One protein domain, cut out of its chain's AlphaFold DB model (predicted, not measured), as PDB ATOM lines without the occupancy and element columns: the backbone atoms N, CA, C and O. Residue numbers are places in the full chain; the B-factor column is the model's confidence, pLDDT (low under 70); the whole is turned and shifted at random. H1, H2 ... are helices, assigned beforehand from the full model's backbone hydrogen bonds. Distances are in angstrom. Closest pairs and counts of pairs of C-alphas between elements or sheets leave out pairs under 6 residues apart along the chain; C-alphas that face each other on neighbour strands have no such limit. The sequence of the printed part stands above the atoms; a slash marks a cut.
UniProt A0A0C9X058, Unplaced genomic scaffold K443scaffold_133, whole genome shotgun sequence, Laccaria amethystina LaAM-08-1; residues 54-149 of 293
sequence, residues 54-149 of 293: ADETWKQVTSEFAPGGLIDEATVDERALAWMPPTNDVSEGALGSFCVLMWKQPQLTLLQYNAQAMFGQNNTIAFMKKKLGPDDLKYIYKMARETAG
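What this domain is: This is residues 54 to 149 of the 293 residues of an uncharacterized protein of Laccaria amethystina LaAM-08-1 (UniProt A0A0C9X058). What shape do these coordinates draw? Six helices are strung out one after another in a long zigzag with no common core; H3 and H4 make a loose V, H1 lies towards one end and H6 towards the other. What is it made of, and how large is it? The printed part has 96 residues with six named helices, H1 to H6 in chain order, and no named strand: the class is all helix. It is extended, with a radius of gyration of the C-alphas of 24.0 A and spans of 69 by 32 by 19 A.

Where its parts are: Where do the first helices run? H1 is residues 54 to 64, 15.9 A long, from C-alpha 54 at (150.295, 127.818, 183.067); H2 is residues 76 to 81, 8.7 A. H3, residues 89 to 104, is 20.1 A long, with a kink of 26 degrees near residue 96. And the others? H4 is residues 110 to 121, 16.3 A; H5 is residues 124 to 131, 10.3 A; H6 is residues 134 to 147, 20.2 A, ending at C-alpha 147 at (125.717, 141.839, 230.094).

How they stand to each other: Which helices come near each other? H3 and H4 are close but not clearly touching, closest at the C-alphas of Phe 98 and Tyr 113, 7.5 A, with a steep tilt of 53 degrees, opposite ways. H4 and H5 are close but not clearly touching, closest at the C-alphas of Phe 119 and Ile 125, 7.3 A, with a steep tilt of 60 degrees, the same way. Which stay apart? H1 and H2, H2 and H3, and H5 and H6 are among the pairs that are apart. Are the helix backbones complete? In H2, H4, H5 and H6 every O i to N i+4 pair is within hydrogen-bond range; in H1 6 of 7 are, in H3 11 of 12.

The domain as a whole: How far does it reach? The C-alphas of Glu 56 and Asp 135, the two farthest apart, are 68.8 A apart. Is the printed part whole? It has no cut, and the link from H1 to H2 is long, with 11 residues. Where is confidence low? Residues 85 to 93 are under 70 in pLDDT; the mean of the printed part is 83.2.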
ATOM      1  N   ALA A  54     151.080 126.595 183.173       74.50
ATOM      2  CA  ALA A  54     150.295 127.818 183.067       74.50
ATOM      3  C   ALA A  54     150.187 128.305 181.610       74.50
ATOM      4  O   ALA A  54     149.099 128.697 181.198       74.50
ATOM      5  N   ASP A  55     151.267 128.257 180.822       76.19
ATOM      6  CA  ASP A  55     151.286 128.702 179.418       76.19
ATOM      7  C   ASP A  55     150.293 127.915 178.545       76.19
ATOM      8  O   ASP A  55     149.527 128.500 177.777       76.19
ATOM      9  N   GLU A  56     150.232 126.591 178.706       76.38
ATOM     10  CA  GLU A  56     149.254 125.758 177.993       76.38
ATOM     11  C   GLU A  56     147.807 126.113 178.364       76.38
ATOM     12  O   GLU A  56     146.948 126.240 177.488       76.38
ATOM     13  N   THR A  57     147.551 126.350 179.652       77.56
ATOM     14  CA  THR A  57     146.223 126.725 180.152       77.56
ATOM     15  C   THR A  57     145.811 128.109 179.643       77.56
ATOM     16  O   THR A  57     144.691 128.294 179.166       77.56
ATOM     17  N   TRP A  58     146.723 129.085 179.660       81.12
ATOM     18  CA  TRP A  58     146.462 130.434 179.153       81.12
ATOM     19  C   TRP A  58     146.178 130.454 177.650       81.12
ATOM     20  O   TRP A  58     145.325 131.228 177.209       81.12
ATOM     21  N   LYS A  59     146.815 129.590 176.850       83.38
ATOM     22  CA  LYS A  59     146.499 129.446 175.416       83.38
ATOM     23  C   LYS A  59     145.077 128.939 175.182       83.38
ATOM     24  O   LYS A  59     144.393 129.451 174.300       83.38
ATOM     25  N   GLN A  60     144.614 127.975 175.977       78.94
ATOM     26  CA  GLN A  60     143.234 127.489 175.891       78.94
ATOM     27  C   GLN A  60     142.241 128.584 176.290       78.94
ATOM     28  O   GLN A  60     141.342 128.891 175.512       78.94
ATOM     29  N   VAL A  61     142.470 129.256 177.422       80.56
ATOM     30  CA  VAL A  61     141.604 130.350 177.896       80.56
ATOM     31  C   VAL A  61     141.536 131.490 176.881       80.56
ATOM     32  O   VAL A  61     140.454 131.943 176.536       80.56
ATOM     33  N   THR A  62     142.669 131.944 176.342       83.44
ATOM     34  CA  THR A  62     142.694 133.059 175.376       83.44
ATOM     35  C   THR A  62     142.062 132.712 174.028       83.44
ATOM     36  O   THR A  62     141.559 133.609 173.353       83.44
ATOM     37  N   SER A  63     142.022 131.428 173.651       82.44
ATOM     38  CA  SER A  63     141.344 130.979 172.430       82.44
ATOM     39  C   SER A  63     139.823 131.163 172.488       82.44
ATOM     40  O   SER A  63     139.209 131.445 171.463       82.44
ATOM     41  N   GLU A  64     139.221 131.109 173.681       82.69
ATOM     42  CA  GLU A  64     137.782 131.334 173.875       82.69
ATOM     43  C   GLU A  64     137.370 132.799 173.635       82.69
ATOM     44  O   GLU A  64     136.215 133.059 173.297       82.69
ATOM     45  N   PHE A  65     138.317 133.741 173.760       81.00
ATOM     46  CA  PHE A  65     138.132 135.183 173.526       81.00
ATOM     47  C   PHE A  65     138.471 135.628 172.092       81.00
ATOM     48  O   PHE A  65     138.372 136.818 171.782       81.00
ATOM     49  N   ALA A  66     138.919 134.720 171.220       85.69
ATOM     50  CA  ALA A  66     139.198 135.049 169.825       85.69
ATOM     51  C   ALA A  66     137.896 135.378 169.053       85.69
ATOM     52  O   ALA A  66     136.824 134.925 169.455       85.69
ATOM     53  N   PRO A  67     137.954 136.131 167.936       81.38
ATOM     54  CA  PRO A  67     136.779 136.382 167.096       81.38
ATOM     55  C   PRO A  67     136.195 135.064 166.563       81.38
ATOM     56  O   PRO A  67     136.925 134.281 165.954       81.38
ATOM     57  N   GLY A  68     134.902 134.813 166.790       83.38
ATOM     58  CA  GLY A  68     134.259 133.510 166.541       83.38
ATOM     59  C   GLY A  68     134.556 132.431 167.597       83.38
ATOM     60  O   GLY A  68     134.309 131.251 167.367       83.38
ATOM     61  N   GLY A  69     135.137 132.811 168.735       83.38
ATOM     62  CA  GLY A  69     135.281 131.965 169.916       83.38
ATOM     63  C   GLY A  69     133.992 131.906 170.737       83.38
ATOM     64  O   GLY A  69     133.087 132.722 170.564       83.38
ATOM     65  N   LEU A  70     133.919 130.959 171.674       82.56
ATOM     66  CA  LEU A  70     132.723 130.686 172.483       82.56
ATOM     67  C   LEU A  70     132.175 131.935 173.203       82.56
ATOM     68  O   LEU A  70     130.963 132.092 173.331       82.56
ATOM     69  N   ILE A  71     133.057 132.831 173.660       81.94
ATOM     70  CA  ILE A  71     132.675 134.059 174.377       81.94
ATOM     71  C   ILE A  71     132.203 135.153 173.404       81.94
ATOM     72  O   ILE A  71     131.330 135.949 173.753       81.94
ATOM     73  N   ASP A  72     132.749 135.189 172.186       83.81
ATOM     74  CA  ASP A  72     132.362 136.139 171.131       83.81
ATOM     75  C   ASP A  72     131.009 135.759 170.500       83.81
ATOM     76  O   ASP A  72     130.166 136.624 170.247       83.81
ATOM     77  N   GLU A  73     130.753 134.456 170.338       87.50
ATOM     78  CA  GLU A  73     129.476 133.907 169.859       87.50
ATOM     79  C   GLU A  73     128.366 133.914 170.926       87.50
ATOM     80  O   GLU A  73     127.194 133.708 170.597       87.50
ATOM     81  N   ALA A  74     128.702 134.192 172.191       85.69
ATOM     82  CA  ALA A  74     127.745 134.201 173.289       85.69
ATOM     83  C   ALA A  74     126.622 135.227 173.063       85.69
ATOM     84  O   ALA A  74     126.827 136.418 172.764       85.69
ATOM     85  N   THR A  75     125.389 134.773 173.272       87.62
ATOM     86  CA  THR A  75     124.204 135.621 173.153       87.62
ATOM     87  C   THR A  75     124.209 136.728 174.213       87.62
ATOM     88  O   THR A  75     124.950 136.700 175.199       87.62
ATOM     89  N   VAL A  76     123.394 137.764 174.004       86.19
ATOM     90  CA  VAL A  76     123.279 138.875 174.966       86.19
ATOM     91  C   VAL A  76     122.753 138.376 176.318       86.19
ATOM     92  O   VAL A  76     123.221 138.839 177.357       86.19
ATOM     93  N   ASP A  77     121.856 137.389 176.309       86.88
ATOM     94  CA  ASP A  77     121.283 136.798 177.521       86.88
ATOM     95  C   ASP A  77     122.311 135.952 178.289       86.88
ATOM     96  O   ASP A  77     122.417 136.061 179.510       86.88
ATOM     97  N   GLU A  78     123.136 135.168 177.587       86.56
ATOM     98  CA  GLU A  78     124.237 134.405 178.196       86.56
ATOM     99  C   GLU A  78     125.304 135.326 178.784       86.56
ATOM    100  O   GLU A  78     125.772 135.096 179.897       86.56
ATOM    101  N   ARG A  79     125.639 136.420 178.090       84.38
ATOM    102  CA  ARG A  79     126.554 137.442 178.616       84.38
ATOM    103  C   ARG A  79     125.992 138.154 179.842       84.38
ATOM    104  O   ARG A  79     126.757 138.467 180.747       84.38
ATOM    105  N   ALA A  80     124.684 138.393 179.897       84.50
ATOM    106  CA  ALA A  80     124.039 138.973 181.072       84.50
ATOM    107  C   ALA A  80     124.029 138.001 182.267       84.50
ATOM    108  O   ALA A  80     124.202 138.437 183.402       84.50
ATOM    109  N   LEU A  81     123.873 136.695 182.022       84.56
ATOM    110  CA  LEU A  81     123.957 135.649 183.050       84.56
ATOM    111  C   LEU A  81     125.391 135.415 183.545       84.56
ATOM    112  O   LEU A  81     125.593 135.161 184.729       84.56
ATOM    113  N   ALA A  82     126.375 135.506 182.648       79.94
ATOM    114  CA  ALA A  82     127.798 135.384 182.958       79.94
ATOM    115  C   ALA A  82     128.417 136.692 183.478       79.94
ATOM    116  O   ALA A  82     129.598 136.716 183.833       79.94
ATOM    117  N   TRP A  83     127.652 137.789 183.515       81.69
ATOM    118  CA  TRP A  83     128.146 139.064 184.008       81.69
ATOM    119  C   TRP A  83     128.482 138.948 185.494       81.69
ATOM    120  O   TRP A  83     127.608 138.810 186.350       81.69
ATOM    121  N   MET A  84     129.773 139.042 185.793       73.31
ATOM    122  CA  MET A  84     130.274 139.269 187.136       73.31
ATOM    123  C   MET A  84     130.781 140.708 187.233       73.31
ATOM    124  O   MET A  84     131.406 141.198 186.285       73.31
ATOM    125  N   PRO A  85     130.544 141.407 188.357       68.38
ATOM    126  CA  PRO A  85     131.177 142.694 188.584       68.38
ATOM    127  C   PRO A  85     132.707 142.529 188.483       68.38
ATOM    128  O   PRO A  85     133.254 141.563 189.016       68.38
ATOM    129  N   PRO A  86     133.407 143.449 187.796       63.47
ATOM    130  CA  PRO A  86     134.845 143.341 187.521       63.47
ATOM    131  C   PRO A  86     135.706 143.415 188.786       63.47
ATOM    132  O   PRO A  86     136.888 143.083 188.767       63.47
ATOM    133  N   THR A  87     135.106 143.854 189.884       56.91
ATOM    134  CA  THR A  87     135.739 143.975 191.181       56.91
ATOM    135  C   THR A  87     135.152 142.900 192.078       56.91
ATOM    136  O   THR A  87     133.931 142.731 192.152       56.91
ATOM    137  N   ASN A  88     136.014 142.218 192.820       58.81
ATOM    138  CA  ASN A  88     135.655 141.354 193.936       58.81
ATOM    139  C   ASN A  88     135.082 142.178 195.122       58.81
ATOM    140  O   ASN A  88     135.379 141.921 196.282       58.81
ATOM    141  N   ASP A  89     134.242 143.178 194.836       57.38
ATOM    142  CA  ASP A  89     133.714 144.195 195.756       57.38
ATOM    143  C   ASP A  89     132.781 143.591 196.808       57.38
ATOM    144  O   ASP A  89     132.509 144.174 197.847       57.38
ATOM    145  N   VAL A  90     132.285 142.374 196.581       53.09
ATOM    146  CA  VAL A  90     131.462 141.683 197.577       53.09
ATOM    147  C   VAL A  90     132.331 141.127 198.711       53.09
ATOM    148  O   VAL A  90     131.915 141.183 199.870       53.09
ATOM    149  N   SER A  91     133.549 140.648 198.418       51.59
ATOM    150  CA  SER A  91     134.485 140.194 199.459       51.59
ATOM    151  C   SER A  91     135.439 141.307 199.926       51.59
ATOM    152  O   SER A  91     135.754 141.371 201.116       51.59
ATOM    153  N   GLU A  92     135.779 142.264 199.054       60.03
ATOM    154  CA  GLU A  92     136.424 143.535 199.421       60.03
ATOM    155  C   GLU A  92     135.469 144.470 200.177       60.03
ATOM    156  O   GLU A  92     135.913 145.273 200.987       60.03
ATOM    157  N   GLY A  93     134.154 144.339 200.010       69.75
ATOM    158  CA  GLY A  93     133.169 145.185 200.676       69.75
ATOM    159  C   GLY A  93     133.054 144.880 202.163       69.75
ATOM    160  O   GLY A  93     133.076 145.794 202.983       69.75
ATOM    161  N   ALA A  94     132.981 143.604 202.559       75.19
ATOM    162  CA  ALA A  94     132.894 143.235 203.975       75.19
ATOM    163  C   ALA A  94     134.235 143.438 204.695       75.19
ATOM    164  O   ALA A  94     134.294 144.145 205.700       75.19
ATOM    165  N   LEU A  95     135.326 142.885 204.157       81.69
ATOM    166  CA  LEU A  95     136.643 143.028 204.774       81.69
ATOM    167  C   LEU A  95     137.177 144.460 204.645       81.69
ATOM    168  O   LEU A  95     137.690 145.016 205.609       81.69
ATOM    169  N   GLY A  96     136.999 145.105 203.495       83.75
ATOM    170  CA  GLY A  96     137.389 146.499 203.301       83.75
ATOM    171  C   GLY A  96     136.556 147.458 204.147       83.75
ATOM    172  O   GLY A  96     137.124 148.369 204.748       83.75
ATOM    173  N   SER A  97     135.242 147.241 204.302       81.25
ATOM    174  CA  SER A  97     134.444 148.046 205.245       81.25
ATOM    175  C   SER A  97     134.878 147.832 206.691       81.25
ATOM    176  O   SER A  97     134.949 148.805 207.443       81.25
ATOM    177  N   PHE A  98     135.224 146.597 207.072       85.56
ATOM    178  CA  PHE A  98     135.823 146.302 208.367       85.56
ATOM    179  C   PHE A  98     137.128 147.078 208.559       85.56
ATOM    180  O   PHE A  98     137.248 147.828 209.526       85.56
ATOM    181  N   CYS A  99     138.072 146.979 207.621       86.38
ATOM    182  CA  CYS A  99     139.354 147.679 207.684       86.38
ATOM    183  C   CYS A  99     139.178 149.201 207.791       86.38
ATOM    184  O   CYS A  99     139.752 149.830 208.679       86.38
ATOM    185  N   VAL A 100     138.331 149.796 206.945       88.06
ATOM    186  CA  VAL A 100     138.032 151.237 206.983       88.06
ATOM    187  C   VAL A 100     137.405 151.639 208.319       88.06
ATOM    188  O   VAL A 100     137.711 152.712 208.846       88.06
ATOM    189  N   LEU A 101     136.527 150.805 208.881       88.00
ATOM    190  CA  LEU A 101     135.910 151.082 210.172       88.00
ATOM    191  C   LEU A 101     136.918 150.977 211.316       88.00
ATOM    192  O   LEU A 101     136.952 151.876 212.148       88.00
ATOM    193  N   MET A 102     137.762 149.946 211.335       88.56
ATOM    194  CA  MET A 102     138.822 149.790 212.337       88.56
ATOM    195  C   MET A 102     139.810 150.950 212.302       88.56
ATOM    196  O   MET A 102     140.218 151.440 213.350       88.56
ATOM    197  N   TRP A 103     140.134 151.467 211.116       87.31
ATOM    198  CA  TRP A 103     140.952 152.674 210.997       87.31
ATOM    199  C   TRP A 103     140.285 153.910 211.603       87.31
ATOM    200  O   TRP A 103     140.945 154.701 212.273       87.31
ATOM    201  N   LYS A 104     138.978 154.092 211.397       90.00
ATOM    202  CA  LYS A 104     138.235 155.233 211.962       90.00
ATOM    203  C   LYS A 104     137.921 155.061 213.449       90.00
ATOM    204  O   LYS A 104     137.768 156.052 214.161       90.00
ATOM    205  N   GLN A 105     137.774 153.822 213.905       90.12
ATOM    206  CA  GLN A 105     137.344 153.447 215.247       90.12
ATOM    207  C   GLN A 105     138.205 152.289 215.771       90.12
ATOM    208  O   GLN A 105     137.721 151.165 215.895       90.12
ATOM    209  N   PRO A 106     139.471 152.553 216.138       86.81
ATOM    210  CA  PRO A 106     140.402 151.500 216.552       86.81
ATOM    211  C   PRO A 106     140.043 150.864 217.901       86.81
ATOM    212  O   PRO A 106     140.530 149.792 218.235       86.81
ATOM    213  N   GLN A 107     139.192 151.523 218.692       85.50
ATOM    214  CA  GLN A 107     138.679 150.989 219.957       85.50
ATOM    215  C   GLN A 107     137.448 150.092 219.771       85.50
ATOM    216  O   GLN A 107     136.968 149.513 220.746       85.50
ATOM    217  N   LEU A 108     136.904 150.006 218.552       87.06
ATOM    218  CA  LEU A 108     135.756 149.159 218.272       87.06
ATOM    219  C   LEU A 108     136.204 147.700 218.271       87.06
ATOM    220  O   LEU A 108     137.202 147.329 217.661       87.06
ATOM    221  N   THR A 109     135.450 146.861 218.963       85.69
ATOM    222  CA  THR A 109     135.794 145.447 219.095       85.69
ATOM    223  C   THR A 109     135.176 144.647 217.956       85.69
ATOM    224  O   THR A 109     134.168 145.053 217.373       85.69
ATOM    225  N   LEU A 110     135.738 143.479 217.629       86.00
ATOM    226  CA  LEU A 110     135.191 142.640 216.555       86.00
ATOM    227  C   LEU A 110     133.731 142.238 216.828       86.00
ATOM    228  O   LEU A 110     132.904 142.217 215.921       86.00
ATOM    229  N   LEU A 111     133.392 141.980 218.096       86.81
ATOM    230  CA  LEU A 111     132.021 141.689 218.511       86.81
ATOM    231  C   LEU A 111     131.084 142.873 218.231       86.81
ATOM    232  O   LEU A 111     129.978 142.683 217.727       86.81
ATOM    233  N   GLN A 112     131.536 144.097 218.516       86.88
ATOM    234  CA  GLN A 112     130.779 145.314 218.229       86.88
ATOM    235  C   GLN A 112     130.632 145.555 216.724       86.88
ATOM    236  O   GLN A 112     129.543 145.923 216.286       86.88
ATOM    237  N   TYR A 113     131.678 145.305 215.931       89.69
ATOM    238  CA  TYR A 113     131.595 145.363 214.471       89.69
ATOM    239  C   TYR A 113     130.547 144.386 213.933       89.69
ATOM    240  O   TYR A 113     129.631 144.799 213.226       89.69
ATOM    241  N   ASN A 114     130.623 143.115 214.334       88.75
ATOM    242  CA  ASN A 114     129.670 142.093 213.904       88.75
ATOM    243  C   ASN A 114     128.236 142.462 214.314       88.75
ATOM    244  O   ASN A 114     127.308 142.315 213.519       88.75
ATOM    245  N   ALA A 115     128.047 143.006 215.520       88.44
ATOM    246  CA  ALA A 115     126.746 143.493 215.970       88.44
ATOM    247  C   ALA A 115     126.226 144.655 215.104       88.44
ATOM    248  O   ALA A 115     125.049 144.660 214.744       88.44
ATOM    249  N   GLN A 116     127.077 145.616 214.726       88.81
ATOM    250  CA  GLN A 116     126.706 146.723 213.835       88.81
ATOM    251  C   GLN A 116     126.391 146.245 212.412       88.81
ATOM    252  O   GLN A 116     125.396 146.679 211.829       88.81
ATOM    253  N   ALA A 117     127.194 145.326 211.871       87.50
ATOM    254  CA  ALA A 117     126.971 144.734 210.557       87.50
ATOM    255  C   ALA A 117     125.619 144.005 210.509       87.50
ATOM    256  O   ALA A 117     124.793 144.291 209.642       87.50
ATOM    257  N   MET A 118     125.336 143.158 211.506       88.69
ATOM    258  CA  MET A 118     124.047 142.470 211.645       88.69
ATOM    259  C   MET A 118     122.885 143.443 211.856       88.69
ATOM    260  O   MET A 118     121.793 143.239 211.326       88.69
ATOM    261  N   PHE A 119     123.101 144.523 212.608       88.19
ATOM    262  CA  PHE A 119     122.095 145.558 212.832       88.19
ATOM    263  C   PHE A 119     121.689 146.269 211.534       88.19
ATOM    264  O   PHE A 119     120.500 146.536 211.329       88.19
ATOM    265  N   GLY A 120     122.662 146.536 210.657       84.75
ATOM    266  CA  GLY A 120     122.439 147.092 209.325       84.75
ATOM    267  C   GLY A 120     121.770 146.098 208.376       84.75
ATOM    268  O   GLY A 120     120.721 146.406 207.814       84.75
ATOM    269  N   GLN A 121     122.329 144.891 208.242       85.56
ATOM    270  CA  GLN A 121     121.845 143.870 207.303       85.56
ATOM    271  C   GLN A 121     120.413 143.411 207.604       85.56
ATOM    272  O   GLN A 121     119.597 143.281 206.695       85.56
ATOM    273  N   ASN A 122     120.068 143.233 208.883       90.19
ATOM    274  CA  ASN A 122     118.743 142.747 209.279       90.19
ATOM    275  C   ASN A 122     117.669 143.843 209.326       90.19
ATOM    276  O   ASN A 122     116.548 143.582 209.765       90.19
ATOM    277  N   ASN A 123     117.983 145.079 208.913       84.94
ATOM    278  CA  ASN A 123     117.077 146.224 209.020       84.94
ATOM    279  C   ASN A 123     116.491 146.393 210.435       84.94
ATOM    280  O   ASN A 123     115.338 146.808 210.614       84.94
ATOM    281  N   THR A 124     117.292 146.098 211.461       87.44
ATOM    282  CA  THR A 124     116.843 146.071 212.859       87.44
ATOM    283  C   THR A 124     116.289 147.430 213.297       87.44
ATOM    284  O   THR A 124     115.339 147.487 214.071       87.44
ATOM    285  N   ILE A 125     116.778 148.536 212.720       88.06
ATOM    286  CA  ILE A 125     116.237 149.891 212.928       88.06
ATOM    287  C   ILE A 125     114.751 149.978 212.558       88.06
ATOM    288  O   ILE A 125     113.958 150.551 213.308       88.06
ATOM    289  N   ALA A 126     114.364 149.448 211.395       91.12
ATOM    290  CA  ALA A 126     112.983 149.510 210.921       91.12
ATOM    291  C   ALA A 126     112.062 148.676 211.820       91.12
ATOM    292  O   ALA A 126     110.960 149.114 212.161       91.12
ATOM    293  N   PHE A 127     112.545 147.513 212.264       89.81
ATOM    294  CA  PHE A 127     111.855 146.689 213.250       89.81
ATOM    295  C   PHE A 127     111.686 147.427 214.584       89.81
ATOM    296  O   PHE A 127     110.564 147.540 215.078       89.81
ATOM    297  N   MET A 128     112.764 148.007 215.125       90.44
ATOM    298  CA  MET A 128     112.733 148.743 216.390       90.44
ATOM    299  C   MET A 128     111.747 149.906 216.354       90.44
ATOM    300  O   MET A 128     110.908 150.014 217.241       90.44
ATOM    301  N   LYS A 129     111.763 150.719 215.292       89.12
ATOM    302  CA  LYS A 129     110.825 151.841 215.136       89.12
ATOM    303  C   LYS A 129     109.358 151.403 215.105       89.12
ATOM    304  O   LYS A 129     108.493 152.154 215.540       89.12
ATOM    305  N   LYS A 130     109.067 150.215 214.564       92.50
ATOM    306  CA  LYS A 130     107.697 149.701 214.417       92.50
ATOM    307  C   LYS A 130     107.199 148.950 215.653       92.50
ATOM    308  O   LYS A 130     105.986 148.844 215.833       92.50
ATOM    309  N   LYS A 131     108.099 148.349 216.437       90.56
ATOM    310  CA  LYS A 131     107.743 147.341 217.447       90.56
ATOM    311  C   LYS A 131     108.163 147.666 218.872       90.56
ATOM    312  O   LYS A 131     107.525 147.133 219.769       90.56
ATOM    313  N   LEU A 132     109.185 148.491 219.089       90.44
ATOM    314  CA  LEU A 132     109.681 148.763 220.437       90.44
ATOM    315  C   LEU A 132     109.007 150.004 221.027       90.44
ATOM    316  O   LEU A 132     109.059 151.089 220.446       90.44
ATOM    317  N   GLY A 133     108.404 149.836 222.205       92.94
ATOM    318  CA  GLY A 133     107.914 150.928 223.037       92.94
ATOM    319  C   GLY A 133     108.987 151.481 223.990       92.94
ATOM    320  O   GLY A 133     110.083 150.926 224.111       92.94
ATOM    321  N   PRO A 134     108.683 152.569 224.721       90.44
ATOM    322  CA  PRO A 134     109.624 153.175 225.665       90.44
ATOM    323  C   PRO A 134     109.999 152.250 226.834       90.44
ATOM    324  O   PRO A 134     111.109 152.350 227.353       90.44
ATOM    325  N   ASP A 135     109.111 151.343 227.247       92.62
ATOM    326  CA  ASP A 135     109.392 150.401 228.334       92.62
ATOM    327  C   ASP A 135     110.259 149.217 227.877       92.62
ATOM    328  O   ASP A 135     111.159 148.806 228.612       92.62
ATOM    329  N   ASP A 136     110.102 148.761 226.630       92.19
ATOM    330  CA  ASP A 136     110.989 147.757 226.023       92.19
ATOM    331  C   ASP A 136     112.422 148.289 225.909       92.19
ATOM    332  O   ASP A 136     113.386 147.585 226.208       92.19
ATOM    333  N   LEU A 137     112.577 149.568 225.545       89.75
ATOM    334  CA  LEU A 137     113.886 150.224 225.494       89.75
ATOM    335  C   LEU A 137     114.545 150.289 226.878       89.75
ATOM    336  O   LEU A 137     115.732 149.988 226.998       89.75
ATOM    337  N   LYS A 138     113.789 150.616 227.938       93.50
ATOM    338  CA  LYS A 138     114.309 150.587 229.320       93.50
ATOM    339  C   LYS A 138     114.775 149.187 229.708       93.50
ATOM    340  O   LYS A 138     115.828 149.055 230.334       93.50
ATOM    341  N   TYR A 139     114.014 148.158 229.335       93.19
ATOM    342  CA  TYR A 139     114.384 146.772 229.593       93.19
ATOM    343  C   TYR A 139     115.675 146.383 228.858       93.19
ATOM    344  O   TYR A 139     116.603 145.882 229.489       93.19
ATOM    345  N   ILE A 140     115.793 146.701 227.565       90.25
ATOM    346  CA  ILE A 140     117.007 146.430 226.778       90.25
ATOM    347  C   ILE A 140     118.216 147.170 227.358       90.25
ATOM    348  O   ILE A 140     119.284 146.578 227.489       90.25
ATOM    349  N   TYR A 141     118.068 148.433 227.769       88.75
ATOM    350  CA  TYR A 141     119.161 149.168 228.411       88.75
ATOM    351  C   TYR A 141     119.586 148.552 229.745       88.75
ATOM    352  O   TYR A 141     120.777 148.550 230.057       88.75
ATOM    353  N   LYS A 142     118.641 148.019 230.526       92.88
ATOM    354  CA  LYS A 142     118.957 147.282 231.753       92.88
ATOM    355  C   LYS A 142     119.755 146.013 231.430       92.88
ATOM    356  O   LYS A 142     120.838 145.838 231.977       92.88
ATOM    357  N   MET A 143     119.280 145.209 230.478       90.50
ATOM    358  CA  MET A 143     119.957 143.984 230.035       90.50
ATOM    359  C   MET A 143     121.360 144.259 229.478       90.50
ATOM    360  O   MET A 143     122.308 143.552 229.811       90.50
ATOM    361  N   ALA A 144     121.526 145.313 228.674       86.06
ATOM    362  CA  ALA A 144     122.822 145.702 228.119       86.06
ATOM    363  C   ALA A 144     123.833 146.067 229.218       86.06
ATOM    364  O   ALA A 144     125.007 145.727 229.116       86.06
ATOM    365  N   ARG A 145     123.386 146.724 230.296       84.19
ATOM    366  CA  ARG A 145     124.249 147.040 231.446       84.19
ATOM    367  C   ARG A 145     124.648 145.796 232.232       84.19
ATOM    368  O   ARG A 145     125.780 145.718 232.691       84.19
ATOM    369  N   GLU A 146     123.738 144.838 232.379       86.12
ATOM    370  CA  GLU A 146     123.992 143.582 233.098       86.12
ATOM    371  C   GLU A 146     124.931 142.640 232.322       86.12
ATOM    372  O   GLU A 146     125.692 141.891 232.928       86.12
ATOM    373  N   THR A 147     124.933 142.716 230.988       80.19
ATOM    374  CA  THR A 147     125.717 141.839 230.094       80.19
ATOM    375  C   THR A 147     127.067 142.420 229.648       80.19
ATOM    376  O   THR A 147     127.864 141.710 229.039       80.19
ATOM    377  N   ALA A 148     127.390 143.673 229.994       70.62
ATOM    378  CA  ALA A 148     128.562 144.423 229.507       70.62
ATOM    379  C   ALA A 148     129.959 143.912 229.961       70.62
ATOM    380  O   ALA A 148     130.930 144.667 229.945       70.62
ATOM    381  N   GLY A 149     130.094 142.649 230.375       78.62
ATOM    382  CA  GLY A 149     131.341 142.072 230.893       78.62
ATOM    383  C   GLY A 149     132.086 141.127 229.946       78.62
ATOM    384  O   GLY A 149     133.268 140.876 230.167       78.62
TER     385      GLY A 149